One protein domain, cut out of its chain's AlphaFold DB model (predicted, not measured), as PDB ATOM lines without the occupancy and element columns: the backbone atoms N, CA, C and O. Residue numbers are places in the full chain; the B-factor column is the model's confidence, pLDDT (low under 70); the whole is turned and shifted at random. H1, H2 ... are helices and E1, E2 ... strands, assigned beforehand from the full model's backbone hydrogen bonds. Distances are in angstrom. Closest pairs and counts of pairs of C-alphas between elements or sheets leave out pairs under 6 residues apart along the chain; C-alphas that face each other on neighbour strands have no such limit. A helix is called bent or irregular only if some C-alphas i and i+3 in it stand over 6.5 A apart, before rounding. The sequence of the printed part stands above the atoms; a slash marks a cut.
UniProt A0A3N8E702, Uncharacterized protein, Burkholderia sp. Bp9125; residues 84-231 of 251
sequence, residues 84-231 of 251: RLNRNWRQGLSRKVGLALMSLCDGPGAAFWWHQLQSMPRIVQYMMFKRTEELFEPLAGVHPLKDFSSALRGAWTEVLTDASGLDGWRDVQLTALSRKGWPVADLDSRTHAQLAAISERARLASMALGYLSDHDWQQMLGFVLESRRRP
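AT A GLANCE: This is residues 84 to 231 of the 251 residues of an uncharacterized protein of Burkholderia sp. Bp9125 (UniProt A0A3N8E702). A helical hairpin, H3 and H4, makes the core, with the hairpin of H1 and H2, the short H7 and the later part of H6 gathered round it. At one end H5 and the first part of H6 spread apart as a V spanned by residues 179 to 187, and at the opposite end lies the single strand E1; these two ends make the long axis. The printed part has 148 residues, with seven named helices followed by one named strand, and is mostly helix. It is compact, with a radius of gyration of the C-alphas of 16.7 A, but elongated in outline, spanning 62 by 32 by 21 A.

IN THESE COORDINATES: H1, residues 93 to 103, begins at C-alpha 93 (164.108, 164.284, 141.797). H2 is residues 108 to 119. H3, residues 122 to 139, is 25.9 A long, and H4, residues 145 to 164, is 28.7 A. H5 is residues 166 to 178. H6, residues 188 to 211, is the longest helix at 34.8 A and only just irregular, with C-alphas 207 and 210 6.6 A apart. H7 is residues 214 to 220. E1, residues 225 to 229, ends at C-alpha 229 (182.274, 148.728, 142.945).

HOW THE PARTS SIT: H4 is the hub, touching four helices. H3 and H4 form a hairpin at a shallow tilt of 34 degrees, only just short of steep; their closest C-alphas, Met 128 and Trp 156, are 5.2 A apart. Residues 157 to 164 of H4 touch residues 198 to 209 of H6, closest at the C-alphas of Ser 164 and Ser 199, 4.3 A. H5 and H4 only just touch, only at the corner, with 3 pairs of C-alphas within 8 A. H5 touches H6 at a steep tilt of 60 degrees, the C-alphas of Leu 166 and Ser 199 being closest at 6.7 A. H7 touches H4 about perpendicular, at 90 degrees, with the C-alphas of Ser 149 and Trp 217 closest at 5.8 A. H7 also touches H1, where the C-alphas of Ala 100 and Met 220 are closest at 5.0 A. H1 and H2 form a hairpin at a steep tilt of 43 degrees, with the C-alphas of Leu 101 and Ala 110 closest at 5.5 A. H2 touches residues 205 to 211 of H6, with the C-alphas of Gly 109 and Tyr 211 closest at 4.5 A. E1 pairs with no named strand, but its residues 225 to 226 pair antiparallel with residues 84 to 85. In H1, H2, H4 and H7 every O i to N i+4 pair is within hydrogen-bond range; in H3 12 of 14 are, in H5 7 of 9 and in H6 18 of 20.

THE WHOLE: The C-alphas of Asp 186 and Pro 231, the two farthest apart, are 62.0 A apart. The printed part has no cut and no long link. The mean pLDDT of the printed part is 74.5; 45 residues are under 70, among them 165 to 198 and 228 to 231.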
ATOM      1  N   ARG A  84     173.191 151.965 140.959       89.56
ATOM      2  CA  ARG A  84     171.769 151.662 141.139       89.56
ATOM      3  C   ARG A  84     171.047 152.898 141.642       89.56
ATOM      4  O   ARG A  84     171.669 153.754 142.265       89.56
ATOM      5  N   LEU A  85     169.741 152.970 141.444       89.12
ATOM      6  CA  LEU A  85     168.930 154.028 142.041       89.12
ATOM      7  C   LEU A  85     168.943 153.909 143.572       89.12
ATOM      8  O   LEU A  85     168.791 152.816 144.124       89.12
ATOM      9  N   ASN A  86     169.126 155.030 144.268       87.81
ATOM     10  CA  ASN A  86     169.042 155.052 145.726       87.81
ATOM     11  C   ASN A  86     167.593 154.877 146.203       87.81
ATOM     12  O   ASN A  86     166.649 155.155 145.470       87.81
ATOM     13  N   ARG A  87     167.370 154.429 147.444       83.19
ATOM     14  CA  ARG A  87     166.009 154.083 147.925       83.19
ATOM     15  C   ARG A  87     164.978 155.215 147.826       83.19
ATOM     16  O   ARG A  87     163.792 154.940 147.680       83.19
ATOM     17  N   ASN A  88     165.421 156.469 147.880       84.38
ATOM     18  CA  ASN A  88     164.557 157.651 147.870       84.38
ATOM     19  C   ASN A  88     164.700 158.453 146.573       84.38
ATOM     20  O   ASN A  88     164.485 159.667 146.577       84.38
ATOM     21  N   TRP A  89     165.103 157.814 145.473       84.50
ATOM     22  CA  TRP A  89     165.520 158.512 144.258       84.50
ATOM     23  C   TRP A  89     164.409 159.407 143.697       84.50
ATOM     24  O   TRP A  89     164.672 160.578 143.422       84.50
ATOM     25  N   ARG A  90     163.161 158.910 143.681       86.31
ATOM     26  CA  ARG A  90     161.962 159.643 143.230       86.31
ATOM     27  C   ARG A  90     161.629 160.862 144.085       86.31
ATOM     28  O   ARG A  90     161.107 161.857 143.591       86.31
ATOM     29  N   GLN A  91     161.919 160.807 145.385       85.88
ATOM     30  CA  GLN A  91     161.563 161.892 146.294       85.88
ATOM     31  C   GLN A  91     162.414 163.125 145.984       85.88
ATOM     32  O   GLN A  91     163.620 163.155 146.242       85.88
ATOM     33  N   GLY A  92     161.773 164.146 145.413       81.06
ATOM     34  CA  GLY A  92     162.418 165.412 145.081       81.06
ATOM     35  C   GLY A  92     163.437 165.308 143.948       81.06
ATOM     36  O   GLY A  92     164.420 166.043 143.982       81.06
ATOM     37  N   LEU A  93     163.223 164.430 142.960       86.06
ATOM     38  CA  LEU A  93     164.108 164.284 141.797       86.06
ATOM     39  C   LEU A  93     164.419 165.636 141.133       86.06
ATOM     40  O   LEU A  93     165.584 165.970 140.932       86.06
ATOM     41  N   SER A  94     163.394 166.459 140.894       85.50
ATOM     42  CA  SER A  94     163.558 167.802 140.321       85.50
ATOM     43  C   SER A  94     164.450 168.711 141.160       85.50
ATOM     44  O   SER A  94     165.337 169.383 140.638       85.50
ATOM     45  N   ARG A  95     164.262 168.685 142.484       84.06
ATOM     46  CA  ARG A  95     165.071 169.449 143.433       84.06
ATOM     47  C   ARG A  95     166.518 168.961 143.446       84.06
ATOM     48  O   ARG A  95     167.414 169.792 143.447       84.06
ATOM     49  N   LYS A  96     166.752 167.648 143.448       85.25
ATOM     50  CA  LYS A  96     168.100 167.054 143.432       85.25
ATOM     51  C   LYS A  96     168.861 167.431 142.166       85.25
ATOM     52  O   LYS A  96     169.999 167.871 142.256       85.25
ATOM     53  N   VAL A  97     168.205 167.325 141.011       87.69
ATOM     54  CA  VAL A  97     168.784 167.709 139.720       87.69
ATOM     55  C   VAL A  97     169.071 169.211 139.668       87.69
ATOM     56  O   VAL A  97     170.159 169.610 139.263       87.69
ATOM     57  N   GLY A  98     168.139 170.049 140.131       84.88
ATOM     58  CA  GLY A  98     168.353 171.494 140.214       84.88
ATOM     59  C   GLY A  98     169.518 171.867 141.136       84.88
ATOM     60  O   GLY A  98     170.366 172.671 140.763       84.88
ATOM     61  N   LEU A  99     169.605 171.245 142.316       80.69
ATOM     62  CA  LEU A  99     170.729 171.444 143.233       80.69
ATOM     63  C   LEU A  99     172.054 171.002 142.609       80.69
ATOM     64  O   LEU A  99     173.045 171.708 142.766       80.69
ATOM     65  N   ALA A 100     172.079 169.883 141.885       81.69
ATOM     66  CA  ALA A 100     173.287 169.414 141.215       81.69
ATOM     67  C   ALA A 100     173.770 170.392 140.137       81.69
ATOM     68  O   ALA A 100     174.942 170.752 140.141       81.69
ATOM     69  N   LEU A 101     172.868 170.902 139.294       83.19
ATOM     70  CA  LEU A 101     173.205 171.931 138.301       83.19
ATOM     71  C   LEU A 101     173.782 173.202 138.937       83.19
ATOM     72  O   LEU A 101     174.655 173.831 138.355       83.19
ATOM     73  N   MET A 102     173.297 173.576 140.123       80.31
ATOM     74  CA  MET A 102     173.748 174.773 140.837       80.31
ATOM     75  C   MET A 102     175.074 174.574 141.592       80.31
ATOM     76  O   MET A 102     175.829 175.529 141.741       80.31
ATOM     77  N   SER A 103     175.318 173.381 142.143       69.81
ATOM     78  CA  SER A 103     176.393 173.153 143.127       69.81
ATOM     79  C   SER A 103     177.503 172.212 142.670       69.81
ATOM     80  O   SER A 103     178.578 172.244 143.259       69.81
ATOM     81  N   LEU A 104     177.255 171.373 141.662       65.94
ATOM     82  CA  LEU A 104     178.189 170.328 141.225       65.94
ATOM     83  C   LEU A 104     178.688 170.518 139.794       65.94
ATOM     84  O   LEU A 104     179.725 169.966 139.436       65.94
ATOM     85  N   CYS A 105     177.953 171.268 138.978       70.00
ATOM     86  CA  CYS A 105     178.304 171.524 137.593       70.00
ATOM     87  C   CYS A 105     178.919 172.924 137.451       70.00
ATOM     88  O   CYS A 105     178.328 173.913 137.880       70.00
ATOM     89  N   ASP A 106     180.085 173.014 136.819       68.81
ATOM     90  CA  ASP A 106     180.862 174.250 136.660       68.81
ATOM     91  C   ASP A 106     180.877 174.778 135.212       68.81
ATOM     92  O   ASP A 106     181.462 175.826 134.923       68.81
ATOM     93  N   GLY A 107     180.213 174.076 134.289       65.88
ATOM     94  CA  GLY A 107     180.124 174.455 132.884       65.88
ATOM     95  C   GLY A 107     179.123 175.592 132.609       65.88
ATOM     96  O   GLY A 107     178.067 175.668 133.244       65.88
ATOM     97  N   PRO A 108     179.368 176.438 131.585       67.50
ATOM     98  CA  PRO A 108     178.419 177.480 131.170       67.50
ATOM     99  C   PRO A 108     177.059 176.899 130.750       67.50
ATOM    100  O   PRO A 108     176.022 177.531 130.954       67.50
ATOM    101  N   GLY A 109     177.047 175.670 130.220       72.00
ATOM    102  CA  GLY A 109     175.821 174.934 129.918       72.00
ATOM    103  C   GLY A 109     175.001 174.606 131.163       72.00
ATOM    104  O   GLY A 109     173.782 174.752 131.145       72.00
ATOM    105  N   ALA A 110     175.647 174.234 132.267       77.88
ATOM    106  CA  ALA A 110     174.950 173.928 133.507       77.88
ATOM    107  C   ALA A 110     174.347 175.171 134.168       77.88
ATOM    108  O   ALA A 110     173.189 175.135 134.582       77.88
ATOM    109  N   ALA A 111     175.080 176.289 134.182       73.94
ATOM    110  CA  ALA A 111     174.555 177.573 134.643       73.94
ATOM    111  C   ALA A 111     173.338 178.011 133.809       73.94
ATOM    112  O   ALA A 111     172.298 178.379 134.361       73.94
ATOM    113  N   PHE A 112     173.427 177.894 132.479       80.69
ATOM    114  CA  PHE A 112     172.293 178.132 131.589       80.69
ATOM    115  C   PHE A 112     171.100 177.237 131.950       80.69
ATOM    116  O   PHE A 112     169.990 177.736 132.124       80.69
ATOM    117  N   TRP A 113     171.317 175.930 132.115       82.75
ATOM    118  CA  TRP A 113     170.252 174.974 132.419       82.75
ATOM    119  C   TRP A 113     169.620 175.166 133.791       82.75
ATOM    120  O   TRP A 113     168.407 175.001 133.928       82.75
ATOM    121  N   TRP A 114     170.402 175.570 134.789       83.44
ATOM    122  CA  TRP A 114     169.881 175.990 136.082       83.44
ATOM    123  C   TRP A 114     168.872 177.134 135.918       83.44
ATOM    124  O   TRP A 114     167.725 177.010 136.352       83.44
ATOM    125  N   HIS A 115     169.246 178.210 135.219       80.06
ATOM    126  CA  HIS A 115     168.344 179.336 134.949       80.06
ATOM    127  C   HIS A 115     167.159 178.948 134.052       80.06
ATOM    128  O   HIS A 115     166.027 179.402 134.265       80.06
ATOM    129  N   GLN A 116     167.391 178.078 133.071       80.81
ATOM    130  CA  GLN A 116     166.362 177.614 132.153       80.81
ATOM    131  C   GLN A 116     165.300 176.796 132.891       80.81
ATOM    132  O   GLN A 116     164.117 177.057 132.704       80.81
ATOM    133  N   LEU A 117     165.677 175.886 133.795       83.62
ATOM    134  CA  LEU A 117     164.719 175.150 134.626       83.62
ATOM    135  C   LEU A 117     163.864 176.090 135.480       83.62
ATOM    136  O   LEU A 117     162.659 175.893 135.560       83.62
ATOM    137  N   GLN A 118     164.439 177.145 136.064       80.50
ATOM    138  CA  GLN A 118     163.667 178.105 136.871       80.50
ATOM    139  C   GLN A 118     162.663 178.913 136.037       80.50
ATOM    140  O   GLN A 118     161.578 179.250 136.513       80.50
ATOM    141  N   SER A 119     163.006 179.218 134.785       74.19
ATOM    142  CA  SER A 119     162.149 179.984 133.874       74.19
ATOM    143  C   SER A 119     161.203 179.109 133.044       74.19
ATOM    144  O   SER A 119     160.274 179.620 132.411       74.19
ATOM    145  N   MET A 120     161.389 177.792 133.039       75.81
ATOM    146  CA  MET A 120     160.580 176.881 132.243       75.81
ATOM    147  C   MET A 120     159.151 176.765 132.799       75.81
ATOM    148  O   MET A 120     158.957 176.728 134.015       75.81
ATOM    149  N   PRO A 121     158.119 176.653 131.948       75.56
ATOM    150  CA  PRO A 121     156.758 176.382 132.399       75.56
ATOM    151  C   PRO A 121     156.693 175.125 133.280       75.56
ATOM    152  O   PRO A 121     157.219 174.073 132.915       75.56
ATOM    153  N   ARG A 122     156.002 175.208 134.428       77.06
ATOM    154  CA  ARG A 122     155.928 174.109 135.415       77.06
ATOM    155  C   ARG A 122     155.438 172.787 134.824       77.06
ATOM    156  O   ARG A 122     155.869 171.730 135.266       77.06
ATOM    157  N   ILE A 123     154.541 172.850 133.842       74.94
ATOM    158  CA  ILE A 123     154.010 171.666 133.163       74.94
ATOM    159  C   ILE A 123     155.088 170.947 132.333       74.94
ATOM    160  O   ILE A 123     155.150 169.726 132.376       74.94
ATOM    161  N   VAL A 124     155.990 171.680 131.667       77.81
ATOM    162  CA  VAL A 124     157.126 171.107 130.917       77.81
ATOM    163  C   VAL A 124     158.107 170.462 131.883       77.81
ATOM    164  O   VAL A 124     158.442 169.295 131.715       77.81
ATOM    165  N   GLN A 125     158.472 171.170 132.957       83.12
ATOM    166  CA  GLN A 125     159.337 170.609 133.998       83.12
ATOM    167  C   GLN A 125     158.746 169.320 134.581       83.12
ATOM    168  O   GLN A 125     159.431 168.305 134.667       83.12
ATOM    169  N   TYR A 126     157.461 169.341 134.949       84.44
ATOM    170  CA  TYR A 126     156.769 168.168 135.479       84.44
ATOM    171  C   TYR A 126     156.843 166.981 134.514       84.44
ATOM    172  O   TYR A 126     157.183 165.881 134.942       84.44
ATOM    173  N   MET A 127     156.574 167.202 133.226       84.44
ATOM    174  CA  MET A 127     156.634 166.150 132.211       84.44
ATOM    175  C   MET A 127     158.056 165.609 132.029       84.44
ATOM    176  O   MET A 127     158.226 164.394 131.999       84.44
ATOM    177  N   MET A 128     159.079 166.470 132.000       89.38
ATOM    178  CA  MET A 128     160.487 166.049 131.916       89.38
ATOM    179  C   MET A 128     160.867 165.121 133.076       89.38
ATOM    180  O   MET A 128     161.438 164.050 132.860       89.38
ATOM    181  N   PHE A 129     160.518 165.494 134.311       90.94
ATOM    182  CA  PHE A 129     160.833 164.682 135.489       90.94
ATOM    183  C   PHE A 129     159.978 163.420 135.578       90.94
ATOM    184  O   PHE A 129     160.513 162.362 135.892       90.94
ATOM    185  N   LYS A 130     158.692 163.484 135.223       87.69
ATOM    186  CA  LYS A 130     157.835 162.297 135.155       87.69
ATOM    187  C   LYS A 130     158.360 161.288 134.133       87.69
ATOM    188  O   LYS A 130     158.451 160.103 134.434       87.69
ATOM    189  N   ARG A 131     158.768 161.754 132.951       90.50
ATOM    190  CA  ARG A 131     159.339 160.889 131.916       90.50
ATOM    191  C   ARG A 131     160.680 160.297 132.341       90.50
ATOM    192  O   ARG A 131     160.951 159.130 132.086       90.50
ATOM    193  N   THR A 132     161.491 161.079 133.054       93.31
ATOM    194  CA  THR A 132     162.722 160.579 133.683       93.31
ATOM    195  C   THR A 132     162.413 159.431 134.644       93.31
ATOM    196  O   THR A 132     163.087 158.407 134.603       93.31
ATOM    197  N   GLU A 133     161.384 159.572 135.486       91.31
ATOM    198  CA  GLU A 133     160.973 158.509 136.408       91.31
ATOM    199  C   GLU A 133     160.547 157.234 135.667       91.31
ATOM    200  O   GLU A 133     160.981 156.142 136.031       91.31
ATOM    201  N   GLU A 134     159.760 157.367 134.598       90.94
ATOM    202  CA  GLU A 134     159.331 156.238 133.760       90.94
ATOM    203  C   GLU A 134     160.512 155.496 133.116       90.94
ATOM    204  O   GLU A 134     160.478 154.271 133.030       90.94
ATOM    205  N   LEU A 135     161.562 156.210 132.691       93.69
ATOM    206  CA  LEU A 135     162.755 155.601 132.090       93.69
ATOM    207  C   LEU A 135     163.765 155.080 133.119       93.69
ATOM    208  O   LEU A 135     164.597 154.237 132.787       93.69
ATOM    209  N   PHE A 136     163.714 155.557 134.361       92.81
ATOM    210  CA  PHE A 136     164.549 155.041 135.446       92.81
ATOM    211  C   PHE A 136     163.973 153.769 136.059       92.81
ATOM    212  O   PHE A 136     164.741 152.929 136.515       92.81
ATOM    213  N   GLU A 137     162.654 153.578 136.034       89.69
ATOM    214  CA  GLU A 137     162.018 152.397 136.624       89.69
ATOM    215  C   GLU A 137     162.565 151.053 136.096       89.69
ATOM    216  O   GLU A 137     162.896 150.187 136.910       89.69
ATOM    217  N   PRO A 138     162.770 150.864 134.776       91.12
ATOM    218  CA  PRO A 138     163.393 149.654 134.241       91.12
ATOM    219  C   PRO A 138     164.871 149.499 134.634       91.12
ATOM    220  O   PRO A 138     165.412 148.400 134.547       91.12
ATOM    221  N   LEU A 139     165.522 150.581 135.076       90.38
ATOM    222  CA  LEU A 139     166.919 150.631 135.519       90.38
ATOM    223  C   LEU A 139     167.064 150.483 137.046       90.38
ATOM    224  O   LEU A 139     168.105 150.827 137.609       90.38
ATOM    225  N   ALA A 140     166.047 149.966 137.742       85.56
ATOM    226  CA  ALA A 140     166.098 149.728 139.189       85.56
ATOM    227  C   ALA A 140     167.207 148.745 139.628       85.56
ATOM    228  O   ALA A 140     167.545 148.678 140.813       85.56
ATOM    229  N   GLY A 141     167.768 147.986 138.681       85.88
ATOM    230  CA  GLY A 141     168.913 147.110 138.883       85.88
ATOM    231  C   GLY A 141     170.248 147.851 139.000       85.88
ATOM    232  O   GLY A 141     170.336 149.011 139.401       85.88
ATOM    233  N   VAL A 142     171.323 147.136 138.676       86.94
ATOM    234  CA  VAL A 142     172.692 147.653 138.694       86.94
ATOM    235  C   VAL A 142     173.149 147.839 137.248       86.94
ATOM    236  O   VAL A 142     173.255 146.862 136.510       86.94
ATOM    237  N   HIS A 143     173.417 149.080 136.853       86.94
ATOM    238  CA  HIS A 143     173.715 149.465 135.473       86.94
ATOM    239  C   HIS A 143     174.920 150.415 135.396       86.94
ATOM    240  O   HIS A 143     175.218 151.130 136.357       86.94
ATOM    241  N   PRO A 144     175.627 150.467 134.256       85.38
ATOM    242  CA  PRO A 144     176.589 151.523 133.971       85.38
ATOM    243  C   PRO A 144     175.972 152.927 134.067       85.38
ATOM    244  O   PRO A 144     174.823 153.143 133.691       85.38
ATOM    245  N   LEU A 145     176.773 153.919 134.473       84.38
ATOM    246  CA  LEU A 145     176.335 155.320 134.586       84.38
ATOM    247  C   LEU A 145     175.740 155.873 133.283       84.38
ATOM    248  O   LEU A 145     174.786 156.649 133.310       84.38
ATOM    249  N   LYS A 146     176.291 155.434 132.143       84.25
ATOM    250  CA  LYS A 146     175.850 155.846 130.807       84.25
ATOM    251  C   LYS A 146     174.379 155.519 130.531       84.25
ATOM    252  O   LYS A 146     173.745 156.247 129.772       84.25
ATOM    253  N   ASP A 147     173.838 154.459 131.133       89.00
ATOM    254  CA  ASP A 147     172.459 154.032 130.892       89.00
ATOM    255  C   ASP A 147     171.502 155.034 131.554       89.00
ATOM    256  O   ASP A 147     170.576 155.533 130.916       89.00
ATOM    257  N   PHE A 148     171.808 155.444 132.790       90.50
ATOM    258  CA  PHE A 148     171.059 156.478 133.508       90.50
ATOM    259  C   PHE A 148     171.183 157.859 132.855       90.50
ATOM    260  O   PHE A 148     170.180 158.555 132.697       90.50
ATOM    261  N   SER A 149     172.389 158.270 132.442       88.81
ATOM    262  CA  SER A 149     172.573 159.572 131.782       88.81
ATOM    263  C   SER A 149     171.872 159.630 130.426       88.81
ATOM    264  O   SER A 149     171.298 160.660 130.078       88.81
ATOM    265  N   SER A 150     171.866 158.520 129.683       88.44
ATOM    266  CA  SER A 150     171.148 158.417 128.408       88.44
ATOM    267  C   SER A 150     169.635 158.442 128.611       88.44
ATOM    268  O   SER A 150     168.947 159.135 127.868       88.44
ATOM    269  N   ALA A 151     169.119 157.757 129.636       91.62
ATOM    270  CA  ALA A 151     167.701 157.794 129.987       91.62
ATOM    271  C   ALA A 151     167.242 159.210 130.379       91.62
ATOM    272  O   ALA A 151     166.238 159.694 129.861       91.62
ATOM    273  N   LEU A 152     168.004 159.911 131.228       91.31
ATOM    274  CA  LEU A 152     167.697 161.291 131.621       91.31
ATOM    275  C   LEU A 152     167.704 162.236 130.411       91.31
ATOM    276  O   LEU A 152     166.749 162.984 130.203       91.31
ATOM    277  N   ARG A 153     168.759 162.166 129.586       89.56
ATOM    278  CA  ARG A 153     168.877 162.963 128.359       89.56
ATOM    279  C   ARG A 153     167.710 162.682 127.410       89.56
ATOM    280  O   ARG A 153     167.064 163.623 126.963       89.56
ATOM    281  N   GLY A 154     167.413 161.408 127.152       88.00
ATOM    282  CA  GLY A 154     166.329 160.977 126.269       88.00
ATOM    283  C   GLY A 154     164.959 161.482 126.719       88.00
ATOM    284  O   GLY A 154     164.245 162.075 125.916       88.00
ATOM    285  N   ALA A 155     164.635 161.343 128.011       90.62
ATOM    286  CA  ALA A 155     163.388 161.856 128.583       90.62
ATOM    287  C   ALA A 155     163.209 163.359 128.338       90.62
ATOM    288  O   ALA A 155     162.117 163.825 128.015       90.62
ATOM    289  N   TRP A 156     164.279 164.135 128.512       90.56
ATOM    290  CA  TRP A 156     164.226 165.586 128.363       90.56
ATOM    291  C   TRP A 156     164.142 165.993 126.893       90.56
ATOM    292  O   TRP A 156     163.370 166.886 126.555       90.56
ATOM    293  N   THR A 157     164.881 165.314 126.011       87.19
ATOM    294  CA  THR A 157     164.807 165.521 124.560       87.19
ATOM    295  C   THR A 157     163.409 165.248 124.014       87.19
ATOM    296  O   THR A 157     162.895 166.069 123.257       87.19
ATOM    297  N   GLU A 158     162.781 164.139 124.407       85.44
ATOM    298  CA  GLU A 158     161.426 163.768 123.982       85.44
ATOM    299  C   GLU A 158     160.416 164.856 124.374       85.44
ATOM    300  O   GLU A 158     159.788 165.462 123.509       85.44
ATOM    301  N   VAL A 159     160.361 165.220 125.661       85.94
ATOM    302  CA  VAL A 159     159.397 166.214 126.162       85.94
ATOM    303  C   VAL A 159     159.597 167.593 125.530       85.94
ATOM    304  O   VAL A 159     158.618 168.284 125.253       85.94
ATOM    305  N   LEU A 160     160.841 168.021 125.307       83.56
ATOM    306  CA  LEU A 160     161.122 169.320 124.687       83.56
ATOM    307  C   LEU A 160     160.814 169.330 123.189       83.56
ATOM    308  O   LEU A 160     160.379 170.357 122.670       83.56
ATOM    309  N   THR A 161     160.995 168.194 122.513       82.94
ATOM    310  CA  THR A 161     160.594 168.023 121.113       82.94
ATOM    311  C   THR A 161     159.077 168.105 121.001       82.94
ATOM    312  O   THR A 161     158.574 168.936 120.244       82.94
ATOM    313  N   ASP A 162     158.352 167.367 121.842       78.50
ATOM    314  CA  ASP A 162     156.892 167.429 121.909       78.50
ATOM    315  C   ASP A 162     156.410 168.846 122.233       78.50
ATOM    316  O   ASP A 162     155.499 169.345 121.587       78.50
ATOM    317  N   ALA A 163     157.038 169.524 123.199       72.50
ATOM    318  CA  ALA A 163     156.676 170.885 123.611       72.50
ATOM    319  C   ALA A 163     156.947 171.945 122.544       72.50
ATOM    320  O   ALA A 163     156.278 172.978 122.527       72.50
ATOM    321  N   SER A 164     157.913 171.699 121.659       70.94
ATOM    322  CA  SER A 164     158.168 172.558 120.505       70.94
ATOM    323  C   SER A 164     157.123 172.368 119.396       70.94
ATOM    324  O   SER A 164     156.808 173.332 118.696       70.94
ATOM    325  N   GLY A 165     156.528 171.172 119.281       63.59
ATOM    326  CA  GLY A 165     155.427 170.865 118.369       63.59
ATOM    327  C   GLY A 165     154.073 171.326 118.923       63.59
ATOM    328  O   GLY A 165     153.551 170.773 119.887       63.59
ATOM    329  N   LEU A 166     153.473 172.344 118.303       51.91
ATOM    330  CA  LEU A 166     152.233 172.983 118.772       51.91
ATOM    331  C   LEU A 166     151.020 172.031 118.893       51.91
ATOM    332  O   LEU A 166     150.136 172.287 119.712       51.91
ATOM    333  N   ASP A 167     150.984 170.933 118.133       53.53
ATOM    334  CA  ASP A 167     149.759 170.145 117.936       53.53
ATOM    335  C   ASP A 167     149.464 169.125 119.053       53.53
ATOM    336  O   ASP A 167     148.302 168.831 119.318       53.53
ATOM    337  N   GLY A 168     150.473 168.628 119.780       52.44
ATOM    338  CA  GLY A 168     150.260 167.659 120.873       52.44
ATOM    339  C   GLY A 168     149.969 168.301 122.236       52.44
ATOM    340  O   GLY A 168     149.376 167.693 123.128       52.44
ATOM    341  N   TRP A 169     150.384 169.556 122.417       52.91
ATOM    342  CA  TRP A 169     150.411 170.213 123.725       52.91
ATOM    343  C   TRP A 169     149.096 170.865 124.135       52.91
ATOM    344  O   TRP A 169     148.800 170.942 125.333       52.91
ATOM    345  N   ARG A 170     148.287 171.280 123.156       54.72
ATOM    346  CA  ARG A 170     146.938 171.797 123.400       54.72
ATOM    347  C   ARG A 170     146.083 170.731 124.083       54.72
ATOM    348  O   ARG A 170     145.518 171.003 125.137       54.72
ATOM    349  N   ASP A 171     146.084 169.504 123.572       55.53
ATOM    350  CA  ASP A 171     145.263 168.414 124.109       55.53
ATOM    351  C   ASP A 171     145.738 167.937 125.486       55.53
ATOM    352  O   ASP A 171     144.919 167.699 126.378       55.53
ATOM    353  N   VAL A 172     147.054 167.875 125.722       56.78
ATOM    354  CA  VAL A 172     147.619 167.517 127.036       56.78
ATOM    355  C   VAL A 172     147.298 168.583 128.091       56.78
ATOM    356  O   VAL A 172     146.908 168.238 129.213       56.78
ATOM    357  N   GLN A 173     147.395 169.874 127.752       54.59
ATOM    358  CA  GLN A 173     147.019 170.958 128.666       54.59
ATOM    359  C   GLN A 173     145.513 171.041 128.890       54.59
ATOM    360  O   GLN A 173     145.091 171.153 130.041       54.59
ATOM    361  N   LEU A 174     144.698 170.936 127.839       56.53
ATOM    362  CA  LEU A 174     143.239 170.917 127.946       56.53
ATOM    363  C   LEU A 174     142.768 169.739 128.801       56.53
ATOM    364  O   LEU A 174     141.915 169.915 129.669       56.53
ATOM    365  N   THR A 175     143.385 168.565 128.654       57.06
ATOM    366  CA  THR A 175     143.083 167.387 129.480       57.06
ATOM    367  C   THR A 175     143.496 167.596 130.941       57.06
ATOM    368  O   THR A 175     142.736 167.263 131.853       57.06
ATOM    369  N   ALA A 176     144.675 168.172 131.201       53.00
ATOM    370  CA  ALA A 176     145.149 168.445 132.560       53.00
ATOM    371  C   ALA A 176     144.337 169.546 133.274       53.00
ATOM    372  O   ALA A 176     144.093 169.443 134.477       53.00
ATOM    373  N   LEU A 177     143.903 170.580 132.544       48.06
ATOM    374  CA  LEU A 177     143.080 171.684 133.049       48.06
ATOM    375  C   LEU A 177     141.614 171.262 133.244       48.06
ATOM    376  O   LEU A 177     141.023 171.590 134.273       48.06
ATOM    377  N   SER A 178     141.066 170.453 132.329       49.72
ATOM    378  CA  SER A 178     139.736 169.834 132.444       49.72
ATOM    379  C   SER A 178     139.641 168.923 133.671       49.72
ATOM    380  O   SER A 178     138.722 169.055 134.478       49.72
ATOM    381  N   ARG A 179     140.667 168.094 133.921       52.12
ATOM    382  CA  ARG A 179     140.769 167.274 135.147       52.12
ATOM    383  C   ARG A 179     140.805 168.091 136.445       52.12
ATOM    384  O   ARG A 179     140.571 167.526 137.509       52.12
ATOM    385  N   LYS A 180     141.102 169.394 136.381       44.72
ATOM    386  CA  LYS A 180     141.086 170.317 137.527       44.72
ATOM    387  C   LYS A 180     139.852 171.232 137.575       44.72
ATOM    388  O   LYS A 180     139.787 172.069 138.471       44.72
ATOM    389  N   GLY A 181     138.889 171.077 136.661       42.28
ATOM    390  CA  GLY A 181     137.600 171.783 136.689       42.28
ATOM    391  C   GLY A 181     137.632 173.248 136.238       42.28
ATOM    392  O   GLY A 181     136.764 174.019 136.639       42.28
ATOM    393  N   TRP A 182     138.625 173.662 135.443       38.38
ATOM    394  CA  TRP A 182     138.729 175.048 134.962       38.38
ATOM    395  C   TRP A 182     137.866 175.278 133.700       38.38
ATOM    396  O   TRP A 182     137.890 174.436 132.800       38.38
ATOM    397  N   PRO A 183     137.118 176.397 133.596       43.19
ATOM    398  CA  PRO A 183     136.264 176.687 132.442       43.19
ATOM    399  C   PRO A 183     137.103 177.005 131.195       43.19
ATOM    400  O   PRO A 183     137.927 177.913 131.207       43.19
ATOM    401  N   VAL A 184     136.888 176.237 130.121       50.38
ATOM    402  CA  VAL A 184     137.770 176.150 128.939       50.38
ATOM    403  C   VAL A 184     137.565 177.287 127.915       50.38
ATOM    404  O   VAL A 184     138.462 177.574 127.133       50.38
ATOM    405  N   ALA A 185     136.422 177.981 127.929       47.34
ATOM    406  CA  ALA A 185     136.030 178.916 126.864       47.34
ATOM    407  C   ALA A 185     136.804 180.256 126.843       47.34
ATOM    408  O   ALA A 185     137.078 180.779 125.768       47.34
ATOM    409  N   ASP A 186     137.232 180.781 127.998       44.66
ATOM    410  CA  ASP A 186     138.029 182.022 128.094       44.66
ATOM    411  C   ASP A 186     139.541 181.786 127.902       44.66
ATOM    412  O   ASP A 186     140.348 182.719 127.975       44.66
ATOM    413  N   LEU A 187     139.956 180.531 127.676       45.34
ATOM    414  CA  LEU A 187     141.363 180.191 127.500       45.34
ATOM    415  C   LEU A 187     141.882 180.551 126.112       45.34
ATOM    416  O   LEU A 187     143.028 180.961 126.048       45.34
ATOM    417  N   ASP A 188     141.113 180.450 125.027       52.31
ATOM    418  CA  ASP A 188     141.655 180.378 123.654       52.31
ATOM    419  C   ASP A 188     142.672 181.481 123.273       52.31
ATOM    420  O   ASP A 188     143.732 181.172 122.738       52.31
ATOM    421  N   SER A 189     142.452 182.759 123.600       47.50
ATOM    422  CA  SER A 189     143.401 183.828 123.215       47.50
ATOM    423  C   SER A 189     144.623 183.943 124.138       47.50
ATOM    424  O   SER A 189     145.748 184.147 123.674       47.50
ATOM    425  N   ARG A 190     144.436 183.779 125.455       49.91
ATOM    426  CA  ARG A 190     145.532 183.790 126.444       49.91
ATOM    427  C   ARG A 190     146.359 182.511 126.378       49.91
ATOM    428  O   ARG A 190     147.569 182.554 126.577       49.91
ATOM    429  N   THR A 191     145.713 181.394 126.072       60.03
ATOM    430  CA  THR A 191     146.310 180.071 125.955       60.03
ATOM    431  C   THR A 191     147.101 179.973 124.653       60.03
ATOM    432  O   THR A 191     148.215 179.479 124.708       60.03
ATOM    433  N   HIS A 192     146.684 180.598 123.543       58.62
ATOM    434  CA  HIS A 192     147.527 180.714 122.342       58.62
ATOM    435  C   HIS A 192     148.850 181.467 122.576       58.62
ATOM    436  O   HIS A 192     149.908 180.962 122.206       58.62
ATOM    437  N   ALA A 193     148.829 182.643 123.217       62.88
ATOM    438  CA  ALA A 193     150.060 183.383 123.528       62.88
ATOM    439  C   ALA A 193     150.953 182.630 124.535       62.88
ATOM    440  O   ALA A 193     152.177 182.614 124.404       62.88
ATOM    441  N   GLN A 194     150.341 181.963 125.519       63.22
ATOM    442  CA  GLN A 194     151.053 181.101 126.464       63.22
ATOM    443  C   GLN A 194     151.648 179.863 125.778       63.22
ATOM    444  O   GLN A 194     152.795 179.529 126.052       63.22
ATOM    445  N   LEU A 195     150.924 179.218 124.861       64.06
ATOM    446  CA  LEU A 195     151.376 178.064 124.080       64.06
ATOM    447  C   LEU A 195     152.519 178.444 123.136       64.06
ATOM    448  O   LEU A 195     153.513 177.727 123.085       64.06
ATOM    449  N   ALA A 196     152.442 179.598 122.468       65.38
ATOM    450  CA  ALA A 196     153.539 180.116 121.652       65.38
ATOM    451  C   ALA A 196     154.794 180.399 122.499       65.38
ATOM    452  O   ALA A 196     155.902 180.030 122.114       65.38
ATOM    453  N   ALA A 197     154.628 180.983 123.693       67.56
ATOM    454  CA  ALA A 197     155.735 181.206 124.622       67.56
ATOM    455  C   ALA A 197     156.328 179.895 125.174       67.56
ATOM    456  O   ALA A 197     157.537 179.812 125.393       67.56
ATOM    457  N   ILE A 198     155.500 178.868 125.401       68.19
ATOM    458  CA  ILE A 198     155.947 177.525 125.797       68.19
ATOM    459  C   ILE A 198     156.740 176.876 124.661       68.19
ATOM    460  O   ILE A 198     157.847 176.407 124.913       68.19
ATOM    461  N   SER A 199     156.209 176.894 123.436       70.00
ATOM    462  CA  SER A 199     156.845 176.317 122.247       70.00
ATOM    463  C   SER A 199     158.202 176.962 121.969       70.00
ATOM    464  O   SER A 199     159.198 176.253 121.831       70.00
ATOM    465  N   GLU A 200     158.299 178.294 122.028       70.75
ATOM    466  CA  GLU A 200     159.575 178.987 121.831       70.75
ATOM    467  C   GLU A 200     160.587 178.669 122.942       70.75
ATOM    468  O   GLU A 200     161.753 178.385 122.668       70.75
ATOM    469  N   ARG A 201     160.158 178.628 124.213       72.75
ATOM    470  CA  ARG A 201     161.047 178.244 125.327       72.75
ATOM    471  C   ARG A 201     161.494 176.788 125.247       72.75
ATOM    472  O   ARG A 201     162.635 176.495 125.599       72.75
ATOM    473  N   ALA A 202     160.619 175.890 124.808       70.19
ATOM    474  CA  ALA A 202     160.939 174.485 124.599       70.19
ATOM    475  C   ALA A 202     161.914 174.302 123.434       70.19
ATOM    476  O   ALA A 202     162.879 173.557 123.566       70.19
ATOM    477  N   ARG A 203     161.726 175.044 122.337       70.69
ATOM    478  CA  ARG A 203     162.641 175.076 121.191       70.69
ATOM    479  C   ARG A 203     164.036 175.542 121.604       70.69
ATOM    480  O   ARG A 203     165.016 174.858 121.315       70.69
ATOM    481  N   LEU A 204     164.129 176.653 122.342       69.88
ATOM    482  CA  LEU A 204     165.399 177.159 122.875       69.88
ATOM    483  C   LEU A 204     166.052 176.166 123.844       69.88
ATOM    484  O   LEU A 204     167.253 175.927 123.761       69.88
ATOM    485  N   ALA A 205     165.269 175.546 124.731       72.50
ATOM    486  CA  ALA A 205     165.770 174.519 125.639       72.50
ATOM    487  C   ALA A 205     166.244 173.260 124.893       72.50
ATOM    488  O   ALA A 205     167.281 172.708 125.241       72.50
ATOM    489  N   SER A 206     165.541 172.835 123.842       73.31
ATOM    490  CA  SER A 206     165.937 171.705 122.996       73.31
ATOM    491  C   SER A 206     167.278 171.974 122.309       73.31
ATOM    492  O   SER A 206     168.195 171.161 122.402       73.31
ATOM    493  N   MET A 207     167.448 173.169 121.729       69.31
ATOM    494  CA  MET A 207     168.736 173.603 121.175       69.31
ATOM    495  C   MET A 207     169.841 173.641 122.240       69.31
ATOM    496  O   MET A 207     170.986 173.289 121.963       69.31
ATOM    497  N   ALA A 208     169.499 174.031 123.468       70.12
ATOM    498  CA  ALA A 208     170.444 174.156 124.567       70.12
ATOM    499  C   ALA A 208     170.801 172.835 125.269       70.12
ATOM    500  O   ALA A 208     171.750 172.812 126.056       70.12
ATOM    501  N   LEU A 209     170.096 171.725 125.011       73.12
ATOM    502  CA  LEU A 209     170.426 170.417 125.604       73.12
ATOM    503  C   LEU A 209     171.854 169.980 125.262       73.12
ATOM    504  O   LEU A 209     172.511 169.338 126.079       73.12
ATOM    505  N   GLY A 210     172.347 170.375 124.085       70.56
ATOM    506  CA  GLY A 210     173.712 170.094 123.641       70.56
ATOM    507  C   GLY A 210     174.807 170.800 124.446       70.56
ATOM    508  O   GLY A 210     175.970 170.431 124.311       70.56
ATOM    509  N   TYR A 211     174.472 171.785 125.288       74.19
ATOM    510  CA  TYR A 211     175.457 172.470 126.131       74.19
ATOM    511  C   TYR A 211     175.818 171.706 127.405       74.19
ATOM    512  O   TYR A 211     176.845 172.013 128.008       74.19
ATOM    513  N   LEU A 212     174.998 170.738 127.829       79.12
ATOM    514  CA  LEU A 212     175.346 169.875 128.954       79.12
ATOM    515  C   LEU A 212     176.321 168.809 128.474       79.12
ATOM    516  O   LEU A 212     175.966 167.927 127.684       79.12
ATOM    517  N   SER A 213     177.544 168.890 128.981       76.62
ATOM    518  CA  SER A 213     178.563 167.882 128.736       76.62
ATOM    519  C   SER A 213     178.145 166.548 129.355       76.62
ATOM    520  O   SER A 213     177.369 166.502 130.310       76.62
ATOM    521  N   ASP A 214     178.700 165.436 128.864       73.56
ATOM    522  CA  ASP A 214     178.523 164.125 129.508       73.56
ATOM    523  C   ASP A 214     178.882 164.169 130.999       73.56
ATOM    524  O   ASP A 214     178.296 163.440 131.793       73.56
ATOM    525  N   HIS A 215     179.802 165.052 131.388       72.69
ATOM    526  CA  HIS A 215     180.154 165.274 132.777       72.69
ATOM    527  C   HIS A 215     179.013 165.889 133.597       72.69
ATOM    528  O   HIS A 215     178.701 165.385 134.675       72.69
ATOM    529  N   ASP A 216     178.354 166.928 133.083       80.88
ATOM    530  CA  ASP A 216     177.241 167.583 133.778       80.88
ATOM    531  C   ASP A 216     176.103 166.591 134.044       80.88
ATOM    532  O   ASP A 216     175.572 166.513 135.152       80.88
ATOM    533  N   TRP A 217     175.793 165.747 133.054       84.19
ATOM    534  CA  TRP A 217     174.798 164.684 133.207       84.19
ATOM    535  C   TRP A 217     175.167 163.685 134.304       84.19
ATOM    536  O   TRP A 217     174.290 163.210 135.025       84.19
ATOM    537  N   GLN A 218     176.453 163.366 134.452       78.19
ATOM    538  CA  GLN A 218     176.935 162.473 135.506       78.19
ATOM    539  C   GLN A 218     176.795 163.112 136.892       78.19
ATOM    540  O   GLN A 218     176.315 162.447 137.811       78.19
ATOM    541  N   GLN A 219     177.131 164.397 137.041       77.12
ATOM    542  CA  GLN A 219     176.973 165.126 138.308       77.12
ATOM    543  C   GLN A 219     175.514 165.235 138.740       77.12
ATOM    544  O   GLN A 219     175.184 165.011 139.906       77.12
ATOM    545  N   MET A 220     174.614 165.502 137.789       85.56
ATOM    546  CA  MET A 220     173.173 165.578 138.045       85.56
ATOM    547  C   MET A 220     172.608 164.295 138.664       85.56
ATOM    548  O   MET A 220     171.651 164.343 139.440       85.56
ATOM    549  N   LEU A 221     173.222 163.151 138.365       85.81
ATOM    550  CA  LEU A 221     172.816 161.846 138.874       85.81
ATOM    551  C   LEU A 221     173.450 161.483 140.224       85.81
ATOM    552  O   LEU A 221     172.999 160.524 140.853       85.81
ATOM    553  N   GLY A 222     174.425 162.254 140.717       77.56
ATOM    554  CA  GLY A 222     175.143 161.975 141.967       77.56
ATOM    555  C   GLY A 222     174.242 161.873 143.206       77.56
ATOM    556  O   GLY A 222     174.508 161.080 144.101       77.56
ATOM    557  N   PHE A 223     173.116 162.596 143.235       75.31
ATOM    558  CA  PHE A 223     172.122 162.521 144.323       75.31
ATOM    559  C   PHE A 223     171.023 161.470 144.107       75.31
ATOM    560  O   PHE A 223     170.150 161.279 144.964       75.31
ATOM    561  N   VAL A 224     171.009 160.828 142.941       83.81
ATOM    562  CA  VAL A 224     169.984 159.864 142.520       83.81
ATOM    563  C   VAL A 224     170.526 158.437 142.593       83.81
ATOM    564  O   VAL A 224     169.779 157.507 142.903       83.81
ATOM    565  N   LEU A 225     171.827 158.272 142.361       84.50
ATOM    566  CA  LEU A 225     172.485 156.980 142.253       84.50
ATOM    567  C   LEU A 225     173.305 156.632 143.498       84.50
ATOM    568  O   LEU A 225     173.926 157.479 144.127       84.50
ATOM    569  N   GLU A 226     173.338 155.345 143.819       82.62
ATOM    570  CA  GLU A 226     174.320 154.720 144.698       82.62
ATOM    571  C   GLU A 226     175.349 153.987 143.833       82.62
ATOM    572  O   GLU A 226     174.997 153.112 143.037       82.62
ATOM    573  N   SER A 227     176.624 154.321 144.009       77.50
ATOM    574  CA  SER A 227     177.732 153.642 143.336       77.50
ATOM    575  C   SER A 227     178.084 152.337 144.056       77.50
ATOM    576  O   SER A 227     178.248 152.307 145.276       77.50
ATOM    577  N   ARG A 228     178.244 151.252 143.302       66.06
ATOM    578  CA  ARG A 228     178.780 149.968 143.759       66.06
ATOM    579  C   ARG A 228     180.005 149.617 142.929       66.06
ATOM    580  O   ARG A 228     179.935 149.542 141.705       66.06
ATOM    581  N   ARG A 229     181.127 149.363 143.598       61.66
ATOM    582  CA  ARG A 229     182.274 148.728 142.945       61.66
ATOM    583  C   ARG A 229     181.896 147.287 142.627       61.66
ATOM    584  O   ARG A 229     181.292 146.618 143.471       61.66
ATOM    585  N   ARG A 230     182.204 146.826 141.413       55.38
ATOM    586  CA  ARG A 230     182.153 145.398 141.095       55.38
ATOM    587  C   ARG A 230     183.027 144.668 142.130       55.38
ATOM    588  O   ARG A 230     184.108 145.172 142.427       55.38
ATOM    589  N   PRO A 231     182.555 143.579 142.757       50.56
ATOM    590  CA  PRO A 231     183.435 142.793 143.609       50.56
ATOM    591  C   PRO A 231     184.611 142.326 142.750       50.56
ATOM    592  O   PRO A 231     184.394 141.836 141.641       50.56
TER     593      PRO A 231